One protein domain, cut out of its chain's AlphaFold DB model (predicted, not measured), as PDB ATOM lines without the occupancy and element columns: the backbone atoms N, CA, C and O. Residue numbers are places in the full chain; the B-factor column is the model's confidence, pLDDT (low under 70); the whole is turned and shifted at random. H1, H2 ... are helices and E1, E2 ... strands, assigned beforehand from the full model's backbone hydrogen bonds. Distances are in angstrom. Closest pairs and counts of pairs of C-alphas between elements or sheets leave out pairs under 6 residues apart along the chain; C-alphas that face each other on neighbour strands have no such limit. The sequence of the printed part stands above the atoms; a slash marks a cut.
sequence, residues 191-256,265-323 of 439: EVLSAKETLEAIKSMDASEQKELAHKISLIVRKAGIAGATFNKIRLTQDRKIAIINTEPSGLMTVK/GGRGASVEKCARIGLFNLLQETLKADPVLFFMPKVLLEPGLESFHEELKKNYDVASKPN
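Overview. This is residues 191 to 256 and 265 to 323 of the 439 residues of an uncharacterized protein of Parachlamydia acanthamoebae (UniProt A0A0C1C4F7). Three helices, H2, H3 and H4, form an up-and-down bundle, with H1 and the small hairpin of E1 and E2 together on one side of it. Residues 291 to 296, in the loop from H3 to H4, stick out. The 125 printed residues hold four named helices and two antiparallel strands in the order H1 H2 E1 E2 H3 H4, mostly helix. The whole is compact, with a radius of gyration of the C-alphas of 15.1 A and spans of 46 by 41 by 28 A.

Arrangement. H1, residues 195 to 203, is close to but not clearly touching H2, residues 207 to 224; the closest C-alphas, of Ile 202 and Gln 210, are 6.4 A apart. E1, residues 234 to 236, and E2, residues 242 to 244, form an antiparallel hairpin, with N 235 and O 243 at 2.8 A. The closest C-alphas of H1 and E1, of Thr 198 and Leu 236, are 5.6 A apart. H3, residues 271 to 285, touches residues 218 to 224 of H2 alone, closest at C-alphas 222 and 275, 4.5 A; they run opposite ways at a shallow tilt of 34 degrees, only just short of steep. H4, residues 306 to 320, touches H2, closest at C-alphas 210 and 308, 4.8 A, the same way at a shallow tilt of 27 degrees. H3 and H4 form a helical hairpin, closest at C-alphas 279 and 316, 5.7 A. In H1, H2, H3 and H4 every O i to N i+4 pair is within hydrogen-bond range.

Along the chain. H1 begins at C-alpha 195 (54.581, 40.162, 28.678). H2 is 25.6 A long, H3 21.1 A and H4 20.6 A, ending at C-alpha 320 (36.501, 23.091, 37.688).

Size, cuts and confidence. Residues 257 to 264 are not printed; C-alphas 256 and 265 are 11.3 A apart. The link from H3 to H4 is long. Confidence is under 70 at residues 246 to 256, 265 to 270, 288 to 299 and 320 to 323.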
ATOM      1  N   GLU A 191      66.627  37.104  34.290       80.50
ATOM      2  CA  GLU A 191      66.359  37.634  32.962       80.50
ATOM      3  C   GLU A 191      65.187  36.872  32.349       80.50
ATOM      4  O   GLU A 191      65.208  35.650  32.209       80.50
ATOM      5  N   VAL A 192      64.121  37.602  32.039       82.56
ATOM      6  CA  VAL A 192      62.890  37.058  31.470       82.56
ATOM      7  C   VAL A 192      62.399  37.974  30.365       82.56
ATOM      8  O   VAL A 192      62.622  39.185  30.403       82.56
ATOM      9  N   LEU A 193      61.671  37.396  29.420       80.19
ATOM     10  CA  LEU A 193      60.916  38.139  28.429       80.19
ATOM     11  C   LEU A 193      59.845  39.002  29.114       80.19
ATOM     12  O   LEU A 193      59.292  38.659  30.168       80.19
ATOM     13  N   SER A 194      59.508  40.130  28.495       82.50
ATOM     14  CA  SER A 194      58.341  40.929  28.866       82.50
ATOM     15  C   SER A 194      57.032  40.169  28.602       82.50
ATOM     16  O   SER A 194      57.020  39.054  28.083       82.50
ATOM     17  N   ALA A 195      55.888  40.770  28.951       80.94
ATOM     18  CA  ALA A 195      54.581  40.162  28.678       80.94
ATOM     19  C   ALA A 195      54.326  39.918  27.220       80.94
ATOM     20  O   ALA A 195      53.914  38.833  26.824       80.94
ATOM     21  N   LYS A 196      54.585  40.966  26.452       84.69
ATOM     22  CA  LYS A 196      54.350  40.961  25.032       84.69
ATOM     23  C   LYS A 196      55.290  39.961  24.372       84.69
ATOM     24  O   LYS A 196      54.826  39.105  23.646       84.69
ATOM     25  N   GLU A 197      56.574  40.000  24.714       87.38
ATOM     26  CA  GLU A 197      57.562  39.055  24.177       87.38
ATOM     27  C   GLU A 197      57.273  37.608  24.587       87.38
ATOM     28  O   GLU A 197      57.449  36.712  23.776       87.38
ATOM     29  N   THR A 198      56.779  37.367  25.806       88.81
ATOM     30  CA  THR A 198      56.333  36.028  26.224       88.81
ATOM     31  C   THR A 198      55.189  35.536  25.340       88.81
ATOM     32  O   THR A 198      55.235  34.407  24.870       88.81
ATOM     33  N   LEU A 199      54.180  36.376  25.089       90.31
ATOM     34  CA  LEU A 199      53.061  36.027  24.212       90.31
ATOM     35  C   LEU A 199      53.523  35.770  22.775       90.31
ATOM     36  O   LEU A 199      53.142  34.761  22.193       90.31
ATOM     37  N   GLU A 200      54.370  36.638  22.218       91.06
ATOM     38  CA  GLU A 200      54.925  36.451  20.871       91.06
ATOM     39  C   GLU A 200      55.780  35.181  20.773       91.06
ATOM     40  O   GLU A 200      55.670  34.435  19.802       91.06
ATOM     41  N   ALA A 201      56.570  34.871  21.805       92.75
ATOM     42  CA  ALA A 201      57.332  33.630  21.861       92.75
ATOM     43  C   ALA A 201      56.411  32.401  21.831       92.75
ATOM     44  O   ALA A 201      56.702  31.461  21.096       92.75
ATOM     45  N   ILE A 202      55.285  32.422  22.554       93.62
ATOM     46  CA  ILE A 202      54.298  31.329  22.527       93.62
ATOM     47  C   ILE A 202      53.633  31.222  21.153       93.62
ATOM     48  O   ILE A 202      53.486  30.120  20.643       93.62
ATOM     49  N   LYS A 203      53.279  32.341  20.514       93.19
ATOM     50  CA  LYS A 203      52.700  32.320  19.159       93.19
ATOM     51  C   LYS A 203      53.649  31.752  18.112       93.19
ATOM     52  O   LYS A 203      53.203  31.160  17.139       93.19
ATOM     53  N   SER A 204      54.952  31.960  18.304       93.75
ATOM     54  CA  SER A 204      55.985  31.420  17.415       93.75
ATOM     55  C   SER A 204      56.247  29.922  17.606       93.75
ATOM     56  O   SER A 204      56.991  29.344  16.818       93.75
ATOM     57  N   MET A 205      55.694  29.313  18.658       95.12
ATOM     58  CA  MET A 205      55.778  27.872  18.897       95.12
ATOM     59  C   MET A 205      54.770  27.127  18.031       95.12
ATOM     60  O   MET A 205      53.674  27.632  17.762       95.12
ATOM     61  N   ASP A 206      55.111  25.896  17.659       96.06
ATOM     62  CA  ASP A 206      54.156  25.024  16.985       96.06
ATOM     63  C   ASP A 206      53.032  24.550  17.931       96.06
ATOM     64  O   ASP A 206      53.054  24.740  19.151       96.06
ATOM     65  N   ALA A 207      52.006  23.915  17.365       94.94
ATOM     66  CA  ALA A 207      50.849  23.446  18.122       94.94
ATOM     67  C   ALA A 207      51.200  22.442  19.241       94.94
ATOM     68  O   ALA A 207      50.519  22.411  20.271       94.94
ATOM     69  N   SER A 208      52.225  21.607  19.046       96.69
ATOM     70  CA  SER A 208      52.665  20.611  20.025       96.69
ATOM     71  C   SER A 208      53.387  21.284  21.191       96.69
ATOM     72  O   SER A 208      53.024  21.069  22.350       96.69
ATOM     73  N   GLU A 209      54.334  22.169  20.884       96.06
ATOM     74  CA  GLU A 209      55.077  22.973  21.856       96.06
ATOM     75  C   GLU A 209      54.138  23.846  22.704       96.06
ATOM     76  O   GLU A 209      54.257  23.896  23.933       96.06
ATOM     77  N   GLN A 210      53.145  24.485  22.075       95.69
ATOM     78  CA  GLN A 210      52.132  25.273  22.779       95.69
ATOM     79  C   GLN A 210      51.325  24.433  23.772       95.69
ATOM     80  O   GLN A 210      51.109  24.861  24.911       95.69
ATOM     81  N   LYS A 211      50.879  23.238  23.363       96.69
ATOM     82  CA  LYS A 211      50.138  22.318  24.239       96.69
ATOM     83  C   LYS A 211      51.007  21.867  25.403       96.69
ATOM     84  O   LYS A 211      50.554  21.895  26.547       96.69
ATOM     85  N   GLU A 212      52.255  21.501  25.138       96.12
ATOM     86  CA  GLU A 212      53.188  21.078  26.178       96.12
ATOM     87  C   GLU A 212      53.441  22.198  27.197       96.12
ATOM     88  O   GLU A 212      53.350  21.978  28.410       96.12
ATOM     89  N   LEU A 213      53.680  23.425  26.726       95.75
ATOM     90  CA  LEU A 213      53.879  24.583  27.589       95.75
ATOM     91  C   LEU A 213      52.625  24.899  28.419       95.75
ATOM     92  O   LEU A 213      52.721  25.078  29.639       95.75
ATOM     93  N   ALA A 214      51.444  24.934  27.790       95.44
ATOM     94  CA  ALA A 214      50.165  25.150  28.469       95.44
ATOM     95  C   ALA A 214      49.907  24.083  29.540       95.44
ATOM     96  O   ALA A 214      49.453  24.402  30.645       95.44
ATOM     97  N   HIS A 215      50.235  22.825  29.239       95.50
ATOM     98  CA  HIS A 215      50.121  21.706  30.162       95.50
ATOM     99  C   HIS A 215      51.057  21.870  31.367       95.50
ATOM    100  O   HIS A 215      50.601  21.807  32.513       95.50
ATOM    101  N   LYS A 216      52.343  22.160  31.126       95.62
ATOM    102  CA  LYS A 216      53.358  22.399  32.169       95.62
ATOM    103  C   LYS A 216      52.957  23.547  33.098       95.62
ATOM    104  O   LYS A 216      52.944  23.378  34.321       95.62
ATOM    105  N   ILE A 217      52.550  24.690  32.537       93.88
ATOM    106  CA  ILE A 217      52.061  25.842  33.312       93.88
ATOM    107  C   ILE A 217      50.813  25.452  34.114       93.88
ATOM    108  O   ILE A 217      50.743  25.713  35.319       93.88
ATOM    109  N   SER A 218      49.846  24.783  33.479       93.31
ATOM    110  CA  SER A 218      48.607  24.362  34.136       93.31
ATOM    111  C   SER A 218      48.858  23.428  35.310       93.31
ATOM    112  O   SER A 218      48.227  23.569  36.359       93.31
ATOM    113  N   LEU A 219      49.781  22.483  35.157       91.81
ATOM    114  CA  LEU A 219      50.122  21.506  36.183       91.81
ATOM    115  C   LEU A 219      50.677  22.185  37.438       91.81
ATOM    116  O   LEU A 219      50.237  21.882  38.553       91.81
ATOM    117  N   ILE A 220      51.567  23.162  37.256       90.00
ATOM    118  CA  ILE A 220      52.125  23.952  38.356       90.00
ATOM    119  C   ILE A 220      51.047  24.811  39.004       90.00
ATOM    120  O   ILE A 220      50.882  24.751  40.221       90.00
ATOM    121  N   VAL A 221      50.270  25.567  38.219       88.25
ATOM    122  CA  VAL A 221      49.179  26.409  38.741       88.25
ATOM    123  C   VAL A 221      48.193  25.575  39.561       88.25
ATOM    124  O   VAL A 221      47.795  25.997  40.652       88.25
ATOM    125  N   ARG A 222      47.856  24.368  39.085       86.06
ATOM    126  CA  ARG A 222      46.936  23.438  39.750       86.06
ATOM    127  C   ARG A 222      47.468  22.894  41.061       86.06
ATOM    128  O   ARG A 222      46.770  22.965  42.069       86.06
ATOM    129  N   LYS A 223      48.681  22.342  41.063       84.44
ATOM    130  CA  LYS A 223      49.255  21.724  42.268       84.44
ATOM    131  C   LYS A 223      49.697  22.768  43.298       84.44
ATOM    132  O   LYS A 223      49.547  22.566  44.509       84.44
ATOM    133  N   ALA A 224      50.243  23.894  42.835       80.75
ATOM    134  CA  ALA A 224      50.738  24.942  43.720       80.75
ATOM    135  C   ALA A 224      49.619  25.851  44.239       80.75
ATOM    136  O   ALA A 224      49.775  26.405  45.324       80.75
ATOM    137  N   GLY A 225      48.489  25.950  43.529       77.94
ATOM    138  CA  GLY A 225      47.368  26.808  43.911       77.94
ATOM    139  C   GLY A 225      47.651  28.279  43.614       77.94
ATOM    140  O   GLY A 225      47.481  29.133  44.481       77.94
ATOM    141  N   ILE A 226      48.111  28.590  42.400       79.62
ATOM    142  CA  ILE A 226      48.493  29.958  42.015       79.62
ATOM    143  C   ILE A 226      47.258  30.716  41.519       79.62
ATOM    144  O   ILE A 226      46.955  30.699  40.334       79.62
ATOM    145  N   ALA A 227      46.551  31.418  42.406       74.69
ATOM    146  CA  ALA A 227      45.368  32.203  42.022       74.69
ATOM    147  C   ALA A 227      45.685  33.384  41.089       74.69
ATOM    148  O   ALA A 227      44.902  33.710  40.202       74.69
ATOM    149  N   GLY A 228      46.840  34.020  41.263       70.88
ATOM    150  CA  GLY A 228      47.245  35.187  40.480       70.88
ATOM    151  C   GLY A 228      48.010  34.843  39.208       70.88
ATOM    152  O   GLY A 228      48.861  35.639  38.824       70.88
ATOM    153  N   ALA A 229      47.798  33.660  38.624       82.25
ATOM    154  CA  ALA A 229      48.519  33.234  37.431       82.25
ATOM    155  C   ALA A 229      48.138  34.119  36.236       82.25
ATOM    156  O   ALA A 229      46.982  34.179  35.834       82.25
ATOM    157  N   THR A 230      49.128  34.829  35.716       83.88
ATOM    158  CA  THR A 230      49.058  35.702  34.542       83.88
ATOM    159  C   THR A 230      50.413  35.657  33.863       83.88
ATOM    160  O   THR A 230      51.414  35.328  34.517       83.88
ATOM    161  N   PHE A 231      50.504  36.071  32.604       82.38
ATOM    162  CA  PHE A 231      51.786  36.251  31.948       82.38
ATOM    163  C   PHE A 231      52.653  37.218  32.751       82.38
ATOM    164  O   PHE A 231      53.857  37.014  32.837       82.38
ATOM    165  N   ASN A 232      52.081  38.225  33.430       76.38
ATOM    166  CA  ASN A 232      52.841  39.142  34.300       76.38
ATOM    167  C   ASN A 232      53.600  38.470  35.448       76.38
ATOM    168  O   ASN A 232      54.523  39.073  35.997       76.38
ATOM    169  N   LYS A 233      53.230  37.241  35.808       78.00
ATOM    170  CA  LYS A 233      53.888  36.462  36.861       78.00
ATOM    171  C   LYS A 233      54.577  35.206  36.336       78.00
ATOM    172  O   LYS A 233      55.537  34.769  36.966       78.00
ATOM    173  N   ILE A 234      54.096  34.650  35.225       87.12
ATOM    174  CA  ILE A 234      54.609  33.450  34.561       87.12
ATOM    175  C   ILE A 234      55.122  33.877  33.185       87.12
ATOM    176  O   ILE A 234      54.345  34.129  32.268       87.12
ATOM    177  N   ARG A 235      56.440  34.008  33.072       85.88
ATOM    178  CA  ARG A 235      57.144  34.478  31.877       85.88
ATOM    179  C   ARG A 235      57.943  33.348  31.253       85.88
ATOM    180  O   ARG A 235      58.146  32.308  31.878       85.88
ATOM    181  N   LEU A 236      58.439  33.592  30.050       88.44
ATOM    182  CA  LEU A 236      59.502  32.788  29.467       88.44
ATOM    183  C   LEU A 236      60.845  33.505  29.613       88.44
ATOM    184  O   LEU A 236      60.902  34.730  29.696       88.44
ATOM    185  N   THR A 237      61.924  32.740  29.671       86.75
ATOM    186  CA  THR A 237      63.289  33.245  29.453       86.75
ATOM    187  C   THR A 237      63.595  33.333  27.960       86.75
ATOM    188  O   THR A 237      62.795  32.880  27.140       86.75
ATOM    189  N   GLN A 238      64.749  33.902  27.599       84.00
ATOM    190  CA  GLN A 238      65.221  33.902  26.208       84.00
ATOM    191  C   GLN A 238      65.324  32.472  25.648       84.00
ATOM    192  O   GLN A 238      64.900  32.225  24.524       84.00
ATOM    193  N   ASP A 239      65.720  31.511  26.487       86.50
ATOM    194  CA  ASP A 239      65.787  30.079  26.156       86.50
ATOM    195  C   ASP A 239      64.423  29.361  26.219       86.50
ATOM    196  O   ASP A 239      64.362  28.138  26.341       86.50
ATOM    197  N   ARG A 240      63.306  30.102  26.234       87.56
ATOM    198  CA  ARG A 240      61.931  29.569  26.317       87.56
ATOM    199  C   ARG A 240      61.635  28.713  27.565       87.56
ATOM    200  O   ARG A 240      60.614  28.028  27.615       87.56
ATOM    201  N   LYS A 241      62.456  28.786  28.620       90.00
ATOM    202  CA  LYS A 241      62.166  28.134  29.916       90.00
ATOM    203  C   LYS A 241      61.126  28.922  30.707       90.00
ATOM    204  O   LYS A 241      61.159  30.154  30.699       90.00
ATOM    205  N   ILE A 242      60.258  28.224  31.440       92.31
ATOM    206  CA  ILE A 242      59.231  28.838  32.295       92.31
ATOM    207  C   ILE A 242      59.907  29.524  33.486       92.31
ATOM    208  O   ILE A 242      60.650  28.897  34.237       92.31
ATOM    209  N   ALA A 243      59.601  30.798  33.709       86.88
ATOM    210  CA  ALA A 243      60.047  31.564  34.862       86.88
ATOM    211  C   ALA A 243      58.844  32.098  35.651       86.88
ATOM    212  O   ALA A 243      58.013  32.836  35.119       86.88
ATOM    213  N   ILE A 244      58.755  31.771  36.943       84.81
ATOM    214  CA  ILE A 244      57.684  32.276  37.819       84.81
ATOM    215  C   ILE A 244      58.264  33.355  38.732       84.81
ATOM    216  O   ILE A 244      58.755  33.103  39.833       84.81
ATOM    217  N   ILE A 245      58.205  34.595  38.251       73.31
ATOM    218  CA  ILE A 245      58.892  35.749  38.848       73.31
ATOM    219  C   ILE A 245      58.151  36.343  40.050       73.31
ATOM    220  O   ILE A 245      58.759  36.951  40.939       73.31
ATOM    221  N   ASN A 246      56.833  36.143  40.125       68.81
ATOM    222  CA  ASN A 246      56.017  36.626  41.231       68.81
ATOM    223  C   ASN A 246      55.157  35.499  41.823       68.81
ATOM    224  O   ASN A 246      54.195  35.041  41.218       68.81
ATOM    225  N   THR A 247      55.502  35.092  43.044       65.75
ATOM    226  CA  THR A 247      54.901  33.976  43.792       65.75
ATOM    227  C   THR A 247      53.964  34.457  44.902       65.75
ATOM    228  O   THR A 247      53.765  33.779  45.906       65.75
ATOM    229  N   GLU A 248      53.400  35.655  44.746       64.56
ATOM    230  CA  GLU A 248      52.394  36.190  45.660       64.56
ATOM    231  C   GLU A 248      51.156  35.287  45.736       64.56
ATOM    232  O   GLU A 248      50.503  35.060  44.707       64.56
ATOM    233  N   PRO A 249      50.749  34.847  46.938       54.34
ATOM    234  CA  PRO A 249      49.413  34.312  47.122       54.34
ATOM    235  C   PRO A 249      48.419  35.473  47.005       54.34
ATOM    236  O   PRO A 249      48.234  36.250  47.938       54.34
ATOM    237  N   SER A 250      47.783  35.646  45.848       46.88
ATOM    238  CA  SER A 250      46.785  36.706  45.683       46.88
ATOM    239  C   SER A 250      45.563  36.439  46.572       46.88
ATOM    240  O   SER A 250      44.792  35.514  46.314       46.88
ATOM    241  N   GLY A 251      45.395  37.260  47.615       44.75
ATOM    242  CA  GLY A 251      44.115  37.635  48.237       44.75
ATOM    243  C   GLY A 251      43.282  36.564  48.947       44.75
ATOM    244  O   GLY A 251      42.206  36.894  49.437       44.75
ATOM    245  N   LEU A 252      43.710  35.302  49.007       39.12
ATOM    246  CA  LEU A 252      42.822  34.222  49.454       39.12
ATOM    247  C   LEU A 252      43.477  33.130  50.311       39.12
ATOM    248  O   LEU A 252      42.760  32.323  50.896       39.12
ATOM    249  N   MET A 253      44.805  33.083  50.427       47.59
ATOM    250  CA  MET A 253      45.502  31.963  51.086       47.59
ATOM    251  C   MET A 253      46.062  32.283  52.471       47.59
ATOM    252  O   MET A 253      46.758  31.465  53.063       47.59
ATOM    253  N   THR A 254      45.746  33.451  53.016       40.69
ATOM    254  CA  THR A 254      46.278  33.876  54.309       40.69
ATOM    255  C   THR A 254      45.154  33.941  55.319       40.69
ATOM    256  O   THR A 254      44.214  34.726  55.179       40.69
ATOM    257  N   VAL A 255      45.258  33.106  56.346       36.62
ATOM    258  CA  VAL A 255      44.458  33.196  57.562       36.62
ATOM    259  C   VAL A 255      44.586  34.619  58.113       36.62
ATOM    260  O   VAL A 255      45.590  34.963  58.721       36.62
ATOM    261  N   LYS A 256      43.566  35.461  57.914       34.19
ATOM    262  CA  LYS A 256      43.354  36.638  58.763       34.19
ATOM    263  C   LYS A 256      42.498  36.206  59.944       34.19
ATOM    264  O   LYS A 256      41.366  35.761  59.746       34.19
ATOM    265  N   GLY A 265      34.748  28.270  60.981       32.16
ATOM    266  CA  GLY A 265      36.165  28.083  60.651       32.16
ATOM    267  C   GLY A 265      36.659  29.121  59.636       32.16
ATOM    268  O   GLY A 265      35.953  29.461  58.685       32.16
ATOM    269  N   GLY A 266      37.845  29.686  59.880       39.19
ATOM    270  CA  GLY A 266      38.405  30.741  59.037       39.19
ATOM    271  C   GLY A 266      38.511  30.261  57.591       39.19
ATOM    272  O   GLY A 266      39.171  29.264  57.319       39.19
ATOM    273  N   ARG A 267      37.845  30.944  56.654       43.91
ATOM    274  CA  ARG A 267      37.825  30.532  55.246       43.91
ATOM    275  C   ARG A 267      39.066  31.059  54.520       43.91
ATOM    276  O   ARG A 267      38.999  32.091  53.863       43.91
ATOM    277  N   GLY A 268      40.193  30.356  54.613       45.88
ATOM    278  CA  GLY A 268      41.174  30.397  53.516       45.88
ATOM    279  C   GLY A 268      40.560  29.802  52.232       45.88
ATOM    280  O   GLY A 268      39.557  29.083  52.289       45.88
ATOM    281  N   ALA A 269      41.117  30.099  51.063       53.69
ATOM    282  CA  ALA A 269      40.781  29.376  49.843       53.69
ATOM    283  C   ALA A 269      41.618  28.105  49.726       53.69
ATOM    284  O   ALA A 269      42.823  28.124  49.976       53.69
ATOM    285  N   SER A 270      40.976  27.024  49.288       64.81
ATOM    286  CA  SER A 270      41.669  25.813  48.854       64.81
ATOM    287  C   SER A 270      42.636  26.067  47.706       64.81
ATOM    288  O   SER A 270      42.408  26.933  46.852       64.81
ATOM    289  N   VAL A 271      43.645  25.199  47.626       71.50
ATOM    290  CA  VAL A 271      44.528  25.044  46.465       71.50
ATOM    291  C   VAL A 271      43.720  24.909  45.170       71.50
ATOM    292  O   VAL A 271      44.027  25.590  44.200       71.50
ATOM    293  N   GLU A 272      42.645  24.121  45.155       72.88
ATOM    294  CA  GLU A 272      41.797  23.882  43.981       72.88
ATOM    295  C   GLU A 272      41.021  25.132  43.553       72.88
ATOM    296  O   GLU A 272      40.922  25.431  42.360       72.88
ATOM    297  N   LYS A 273      40.499  25.913  44.508       73.19
ATOM    298  CA  LYS A 273      39.854  27.195  44.189       73.19
ATOM    299  C   LYS A 273      40.862  28.172  43.599       73.19
ATOM    300  O   LYS A 273      40.543  28.837  42.616       73.19
ATOM    301  N   CYS A 274      42.054  28.254  44.186       75.31
ATOM    302  CA  CYS A 274      43.122  29.110  43.684       75.31
ATOM    303  C   CYS A 274      43.590  28.669  42.293       75.31
ATOM    304  O   CYS A 274      43.668  29.496  41.395       75.31
ATOM    305  N   ALA A 275      43.797  27.372  42.080       80.38
ATOM    306  CA  ALA A 275      44.123  26.791  40.784       80.38
ATOM    307  C   ALA A 275      43.120  27.193  39.700       80.38
ATOM    308  O   ALA A 275      43.513  27.649  38.631       80.38
ATOM    309  N   ARG A 276      41.819  27.077  39.989       78.94
ATOM    310  CA  ARG A 276      40.765  27.449  39.043       78.94
ATOM    311  C   ARG A 276      40.801  28.935  38.688       78.94
ATOM    312  O   ARG A 276      40.676  29.271  37.519       78.94
ATOM    313  N   ILE A 277      40.972  29.809  39.682       76.50
ATOM    314  CA  ILE A 277      41.090  31.258  39.448       76.50
ATOM    315  C   ILE A 277      42.335  31.557  38.599       76.50
ATOM    316  O   ILE A 277      42.250  32.322  37.647       76.50
ATOM    317  N   GLY A 278      43.466  30.913  38.899       80.88
ATOM    318  CA  GLY A 278      44.703  31.071  38.137       80.88
ATOM    319  C   GLY A 278      44.576  30.644  36.682       80.88
ATOM    320  O   GLY A 278      44.930  31.400  35.783       80.88
ATOM    321  N   LEU A 279      44.033  29.450  36.444       87.12
ATOM    322  CA  LEU A 279      43.800  28.951  35.089       87.12
ATOM    323  C   LEU A 279      42.813  29.833  34.323       87.12
ATOM    324  O   LEU A 279      43.036  30.103  33.151       87.12
ATOM    325  N   PHE A 280      41.759  30.320  34.985       83.75
ATOM    326  CA  PHE A 280      40.826  31.265  34.378       83.75
ATOM    327  C   PHE A 280      41.526  32.560  33.952       83.75
ATOM    328  O   PHE A 280      41.324  33.009  32.830       83.75
ATOM    329  N   ASN A 281      42.372  33.135  34.811       81.62
ATOM    330  CA  ASN A 281      43.108  34.360  34.501       81.62
ATOM    331  C   ASN A 281      44.041  34.180  33.295       81.62
ATOM    332  O   ASN A 281      44.017  35.006  32.388       81.62
ATOM    333  N   LEU A 282      44.800  33.080  33.242       85.12
ATOM    334  CA  LEU A 282      45.626  32.753  32.072       85.12
ATOM    335  C   LEU A 282      44.781  32.590  30.805       85.12
ATOM    336  O   LEU A 282      45.147  33.099  29.753       85.12
ATOM    337  N   LEU A 283      43.633  31.922  30.915       86.62
ATOM    338  CA  LEU A 283      42.724  31.712  29.794       86.62
ATOM    339  C   LEU A 283      42.151  33.037  29.276       86.62
ATOM    340  O   LEU A 283      42.064  33.221  28.069       86.62
ATOM    341  N   GLN A 284      41.829  33.985  30.158       82.50
ATOM    342  CA  GLN A 284      41.403  35.328  29.754       82.50
ATOM    343  C   GLN A 284      42.523  36.128  29.078       82.50
ATOM    344  O   GLN A 284      42.246  36.849  28.129       82.50
ATOM    345  N   GLU A 285      43.782  35.986  29.504       81.38
ATOM    346  CA  GLU A 285      44.906  36.696  28.871       81.38
ATOM    347  C   GLU A 285      45.268  36.172  27.471       81.38
ATOM    348  O   GLU A 285      45.992  36.848  26.747       81.38
ATOM    349  N   THR A 286      44.751  35.007  27.064       82.81
ATOM    350  CA  THR A 286      44.853  34.528  25.669       82.81
ATOM    351  C   THR A 286      43.792  35.128  24.740       82.81
ATOM    352  O   THR A 286      43.792  34.866  23.540       82.81
ATOM    353  N   LEU A 287      42.858  35.913  25.284       82.06
ATOM    354  CA  LEU A 287      41.756  36.497  24.535       82.06
ATOM    355  C   LEU A 287      42.032  37.973  24.242       82.06
ATOM    356  O   LEU A 287      42.516  38.717  25.095       82.06
ATOM    357  N   LYS A 288      41.657  38.421  23.043       66.62
ATOM    358  CA  LYS A 288      41.638  39.837  22.675       66.62
ATOM    359  C   LYS A 288      40.266  40.432  22.969       66.62
ATOM    360  O   LYS A 288      39.234  39.890  22.571       66.62
ATOM    361  N   ALA A 289      40.262  41.586  23.629       54.34
ATOM    362  CA  ALA A 289      39.107  42.472  23.624       54.34
ATOM    363  C   ALA A 289      39.150  43.292  22.331       54.34
ATOM    364  O   ALA A 289      40.120  44.015  22.104       54.34
ATOM    365  N   ASP A 290      38.133  43.160  21.482       46.03
ATOM    366  CA  ASP A 290      37.974  44.026  20.316       46.03
ATOM    367  C   ASP A 290      37.503  45.419  20.782       46.03
ATOM    368  O   ASP A 290      36.412  45.527  21.352       46.03
ATOM    369  N   PRO A 291      38.298  46.489  20.592       44.34
ATOM    370  CA  PRO A 291      37.918  47.833  21.017       44.34
ATOM    371  C   PRO A 291      36.776  48.445  20.184       44.34
ATOM    372  O   PRO A 291      36.240  49.477  20.584       44.34
ATOM    373  N   VAL A 292      36.386  47.843  19.051       47.41
ATOM    374  CA  VAL A 292      35.419  48.432  18.103       47.41
ATOM    375  C   VAL A 292      33.954  48.145  18.479       47.41
ATOM    376  O   VAL A 292      33.056  48.885  18.083       47.41
ATOM    377  N   LEU A 293      33.677  47.133  19.307       41.69
ATOM    378  CA  LEU A 293      32.312  46.740  19.692       41.69
ATOM    379  C   LEU A 293      32.026  47.050  21.166       41.69
ATOM    380  O   LEU A 293      31.917  46.162  22.012       41.69
ATOM    381  N   PHE A 294      31.847  48.337  21.468       40.12
ATOM    382  CA  PHE A 294      31.589  48.851  22.822       40.12
ATOM    383  C   PHE A 294      30.310  48.303  23.493       40.12
ATOM    384  O   PHE A 294      30.149  48.453  24.702       40.12
ATOM    385  N   PHE A 295      29.411  47.647  22.746       41.84
ATOM    386  CA  PHE A 295      28.128  47.159  23.271       41.84
ATOM    387  C   PHE A 295      28.006  45.639  23.421       41.84
ATOM    388  O   PHE A 295      27.096  45.186  24.107       41.84
ATOM    389  N   MET A 296      28.944  44.852  22.887       43.66
ATOM    390  CA  MET A 296      29.147  43.444  23.246       43.66
ATOM    391  C   MET A 296      30.578  43.068  22.854       43.66
ATOM    392  O   MET A 296      30.824  42.890  21.659       43.66
ATOM    393  N   PRO A 297      31.532  42.928  23.798       45.56
ATOM    394  CA  PRO A 297      32.856  42.446  23.445       45.56
ATOM    395  C   PRO A 297      32.704  41.012  22.933       45.56
ATOM    396  O   PRO A 297      32.525  40.074  23.713       45.56
ATOM    397  N   LYS A 298      32.742  40.824  21.610       47.03
ATOM    398  CA  LYS A 298      33.022  39.510  21.035       47.03
ATOM    399  C   LYS A 298      34.460  39.208  21.420       47.03
ATOM    400  O   LYS A 298      35.401  39.731  20.836       47.03
ATOM    401  N   VAL A 299      34.606  38.437  22.489       61.03
ATOM    402  CA  VAL A 299      35.898  37.986  22.983       61.03
ATOM    403  C   VAL A 299      36.446  37.009  21.946       61.03
ATOM    404  O   VAL A 299      35.956  35.885  21.831       61.03
ATOM    405  N   LEU A 300      37.396  37.471  21.134       70.88
ATOM    406  CA  LEU A 300      38.024  36.670  20.088       70.88
ATOM    407  C   LEU A 300      39.341  36.109  20.617       70.88
ATOM    408  O   LEU A 300      40.101  36.801  21.298       70.88
ATOM    409  N   LEU A 301      39.600  34.840  20.316       77.88
ATOM    410  CA  LEU A 301      40.874  34.208  20.628       77.88
ATOM    411  C   LEU A 301      41.990  34.915  19.860       77.88
ATOM    412  O   LEU A 301      41.832  35.231  18.679       77.88
ATOM    413  N   GLU A 302      43.096  35.212  20.537       79.00
ATOM    414  CA  GLU A 302      44.230  35.835  19.874       79.00
ATOM    415  C   GLU A 302      44.861  34.858  18.862       79.00
ATOM    416  O   GLU A 302      45.203  33.740  19.253       79.00
ATOM    417  N   PRO A 303      45.043  35.263  17.586       83.50
ATOM    418  CA  PRO A 303      45.621  34.387  16.571       83.50
ATOM    419  C   PRO A 303      47.002  33.864  16.972       83.50
ATOM    420  O   PRO A 303      47.838  34.632  17.465       83.50
ATOM    421  N   GLY A 304      47.236  32.575  16.732       85.62
ATOM    422  CA  GLY A 304      48.483  31.884  17.062       85.62
ATOM    423  C   GLY A 304      48.550  31.343  18.493       85.62
ATOM    424  O   GLY A 304      49.592  30.827  18.877       85.62
ATOM    425  N   LEU A 305      47.485  31.459  19.297       89.81
ATOM    426  CA  LEU A 305      47.391  30.879  20.650       89.81
ATOM    427  C   LEU A 305      46.328  29.775  20.759       89.81
ATOM    428  O   LEU A 305      45.928  29.408  21.865       89.81
ATOM    429  N   GLU A 306      45.849  29.242  19.635       92.38
ATOM    430  CA  GLU A 306      44.725  28.306  19.579       92.38
ATOM    431  C   GLU A 306      45.007  27.041  20.390       92.38
ATOM    432  O   GLU A 306      44.263  26.691  21.309       92.38
ATOM    433  N   SER A 307      46.141  26.401  20.105       93.56
ATOM    434  CA  SER A 307      46.548  25.158  20.766       93.56
ATOM    435  C   SER A 307      46.868  25.367  22.247       93.56
ATOM    436  O   SER A 307      46.519  24.529  23.085       93.56
ATOM    437  N   PHE A 308      47.476  26.506  22.588       93.94
ATOM    438  CA  PHE A 308      47.731  26.895  23.973       93.94
ATOM    439  C   PHE A 308      46.419  27.088  24.757       93.94
ATOM    440  O   PHE A 308      46.257  26.554  25.859       93.94
ATOM    441  N   HIS A 309      45.455  27.811  24.179       92.75
ATOM    442  CA  HIS A 309      44.152  28.078  24.786       92.75
ATOM    443  C   HIS A 309      43.327  26.804  24.985       92.75
ATOM    444  O   HIS A 309      42.747  26.614  26.056       92.75
ATOM    445  N   GLU A 310      43.278  25.918  23.989       93.19
ATOM    446  CA  GLU A 310      42.540  24.654  24.080       93.19
ATOM    447  C   GLU A 310      43.042  23.773  25.228       93.19
ATOM    448  O   GLU A 310      42.240  23.272  26.028       93.19
ATOM    449  N   GLU A 311      44.361  23.615  25.364       95.50
ATOM    450  CA  GLU A 311      44.935  22.811  26.445       95.50
ATOM    451  C   GLU A 311      44.756  23.498  27.811       95.50
ATOM    452  O   GLU A 311      44.425  22.821  28.790       95.50
ATOM    453  N   LEU A 312      44.864  24.833  27.902       92.25
ATOM    454  CA  LEU A 312      44.496  25.568  29.123       92.25
ATOM    455  C   LEU A 312      43.027  25.337  29.503       92.25
ATOM    456  O   LEU A 312      42.731  25.078  30.672       92.25
ATOM    457  N   LYS A 313      42.108  25.398  28.534       91.94
ATOM    458  CA  LYS A 313      40.666  25.206  28.742       91.94
ATOM    459  C   LYS A 313      40.356  23.802  29.239       91.94
ATOM    460  O   LYS A 313      39.666  23.642  30.243       91.94
ATOM    461  N   LYS A 314      40.938  22.785  28.605       93.12
ATOM    462  CA  LYS A 314      40.839  21.389  29.047       93.12
ATOM    463  C   LYS A 314      41.322  21.226  30.491       93.12
ATOM    464  O   LYS A 314      40.628  20.626  31.312       93.12
ATOM    465  N   ASN A 315      42.476  21.802  30.836       90.44
ATOM    466  CA  ASN A 315      42.998  21.758  32.205       90.44
ATOM    467  C   ASN A 315      42.123  22.536  33.204       90.44
ATOM    468  O   ASN A 315      41.949  22.089  34.344       90.44
ATOM    469  N   TYR A 316      41.545  23.664  32.785       87.06
ATOM    470  CA  TYR A 316      40.586  24.444  33.567       87.06
ATOM    471  C   TYR A 316      39.298  23.664  33.842       87.06
ATOM    472  O   TYR A 316      38.827  23.653  34.980       87.06
ATOM    473  N   ASP A 317      38.747  22.972  32.846       84.56
ATOM    474  CA  ASP A 317      37.522  22.184  32.987       84.56
ATOM    475  C   ASP A 317      37.721  21.002  33.941       84.56
ATOM    476  O   ASP A 317      36.879  20.760  34.814       84.56
ATOM    477  N   VAL A 318      38.873  20.326  33.849       83.56
ATOM    478  CA  VAL A 318      39.278  19.279  34.800       83.56
ATOM    479  C   VAL A 318      39.391  19.842  36.220       83.56
ATOM    480  O   VAL A 318      38.908  19.228  37.169       83.56
ATOM    481  N   ALA A 319      39.996  21.022  36.390       75.25
ATOM    482  CA  ALA A 319      40.103  21.669  37.699       75.25
ATOM    483  C   ALA A 319      38.746  22.174  38.235       75.25
ATOM    484  O   ALA A 319      38.538  22.232  39.448       75.25
ATOM    485  N   SER A 320      37.815  22.529  37.347       66.75
ATOM    486  CA  SER A 320      36.501  23.091  37.688       66.75
ATOM    487  C   SER A 320      35.446  22.039  38.032       66.75
ATOM    488  O   SER A 320      34.456  22.370  38.694       66.75
ATOM    489  N   LYS A 321      35.663  20.783  37.625       67.12
ATOM    490  CA  LYS A 321      34.811  19.621  37.915       67.12
ATOM    491  C   LYS A 321      35.534  18.648  38.865       67.12
ATOM    492  O   LYS A 321      36.010  17.605  38.424       67.12
ATOM    493  N   PRO A 322      35.645  18.947  40.171       56.12
ATOM    494  CA  PRO A 322      36.302  18.036  41.102       56.12
ATOM    495  C   PRO A 322      35.521  16.718  41.219       56.12
ATOM    496  O   PRO A 322      34.308  16.712  41.435       56.12
ATOM    497  N   ASN A 323      36.235  15.593  41.141       54.00
ATOM    498  CA  ASN A 323      35.688  14.267  41.421       54.00
ATOM    499  C   ASN A 323      35.398  14.136  42.922       54.00
ATOM    500  O   ASN A 323      36.256  13.760  43.726       54.00
TER     501      ASN A 323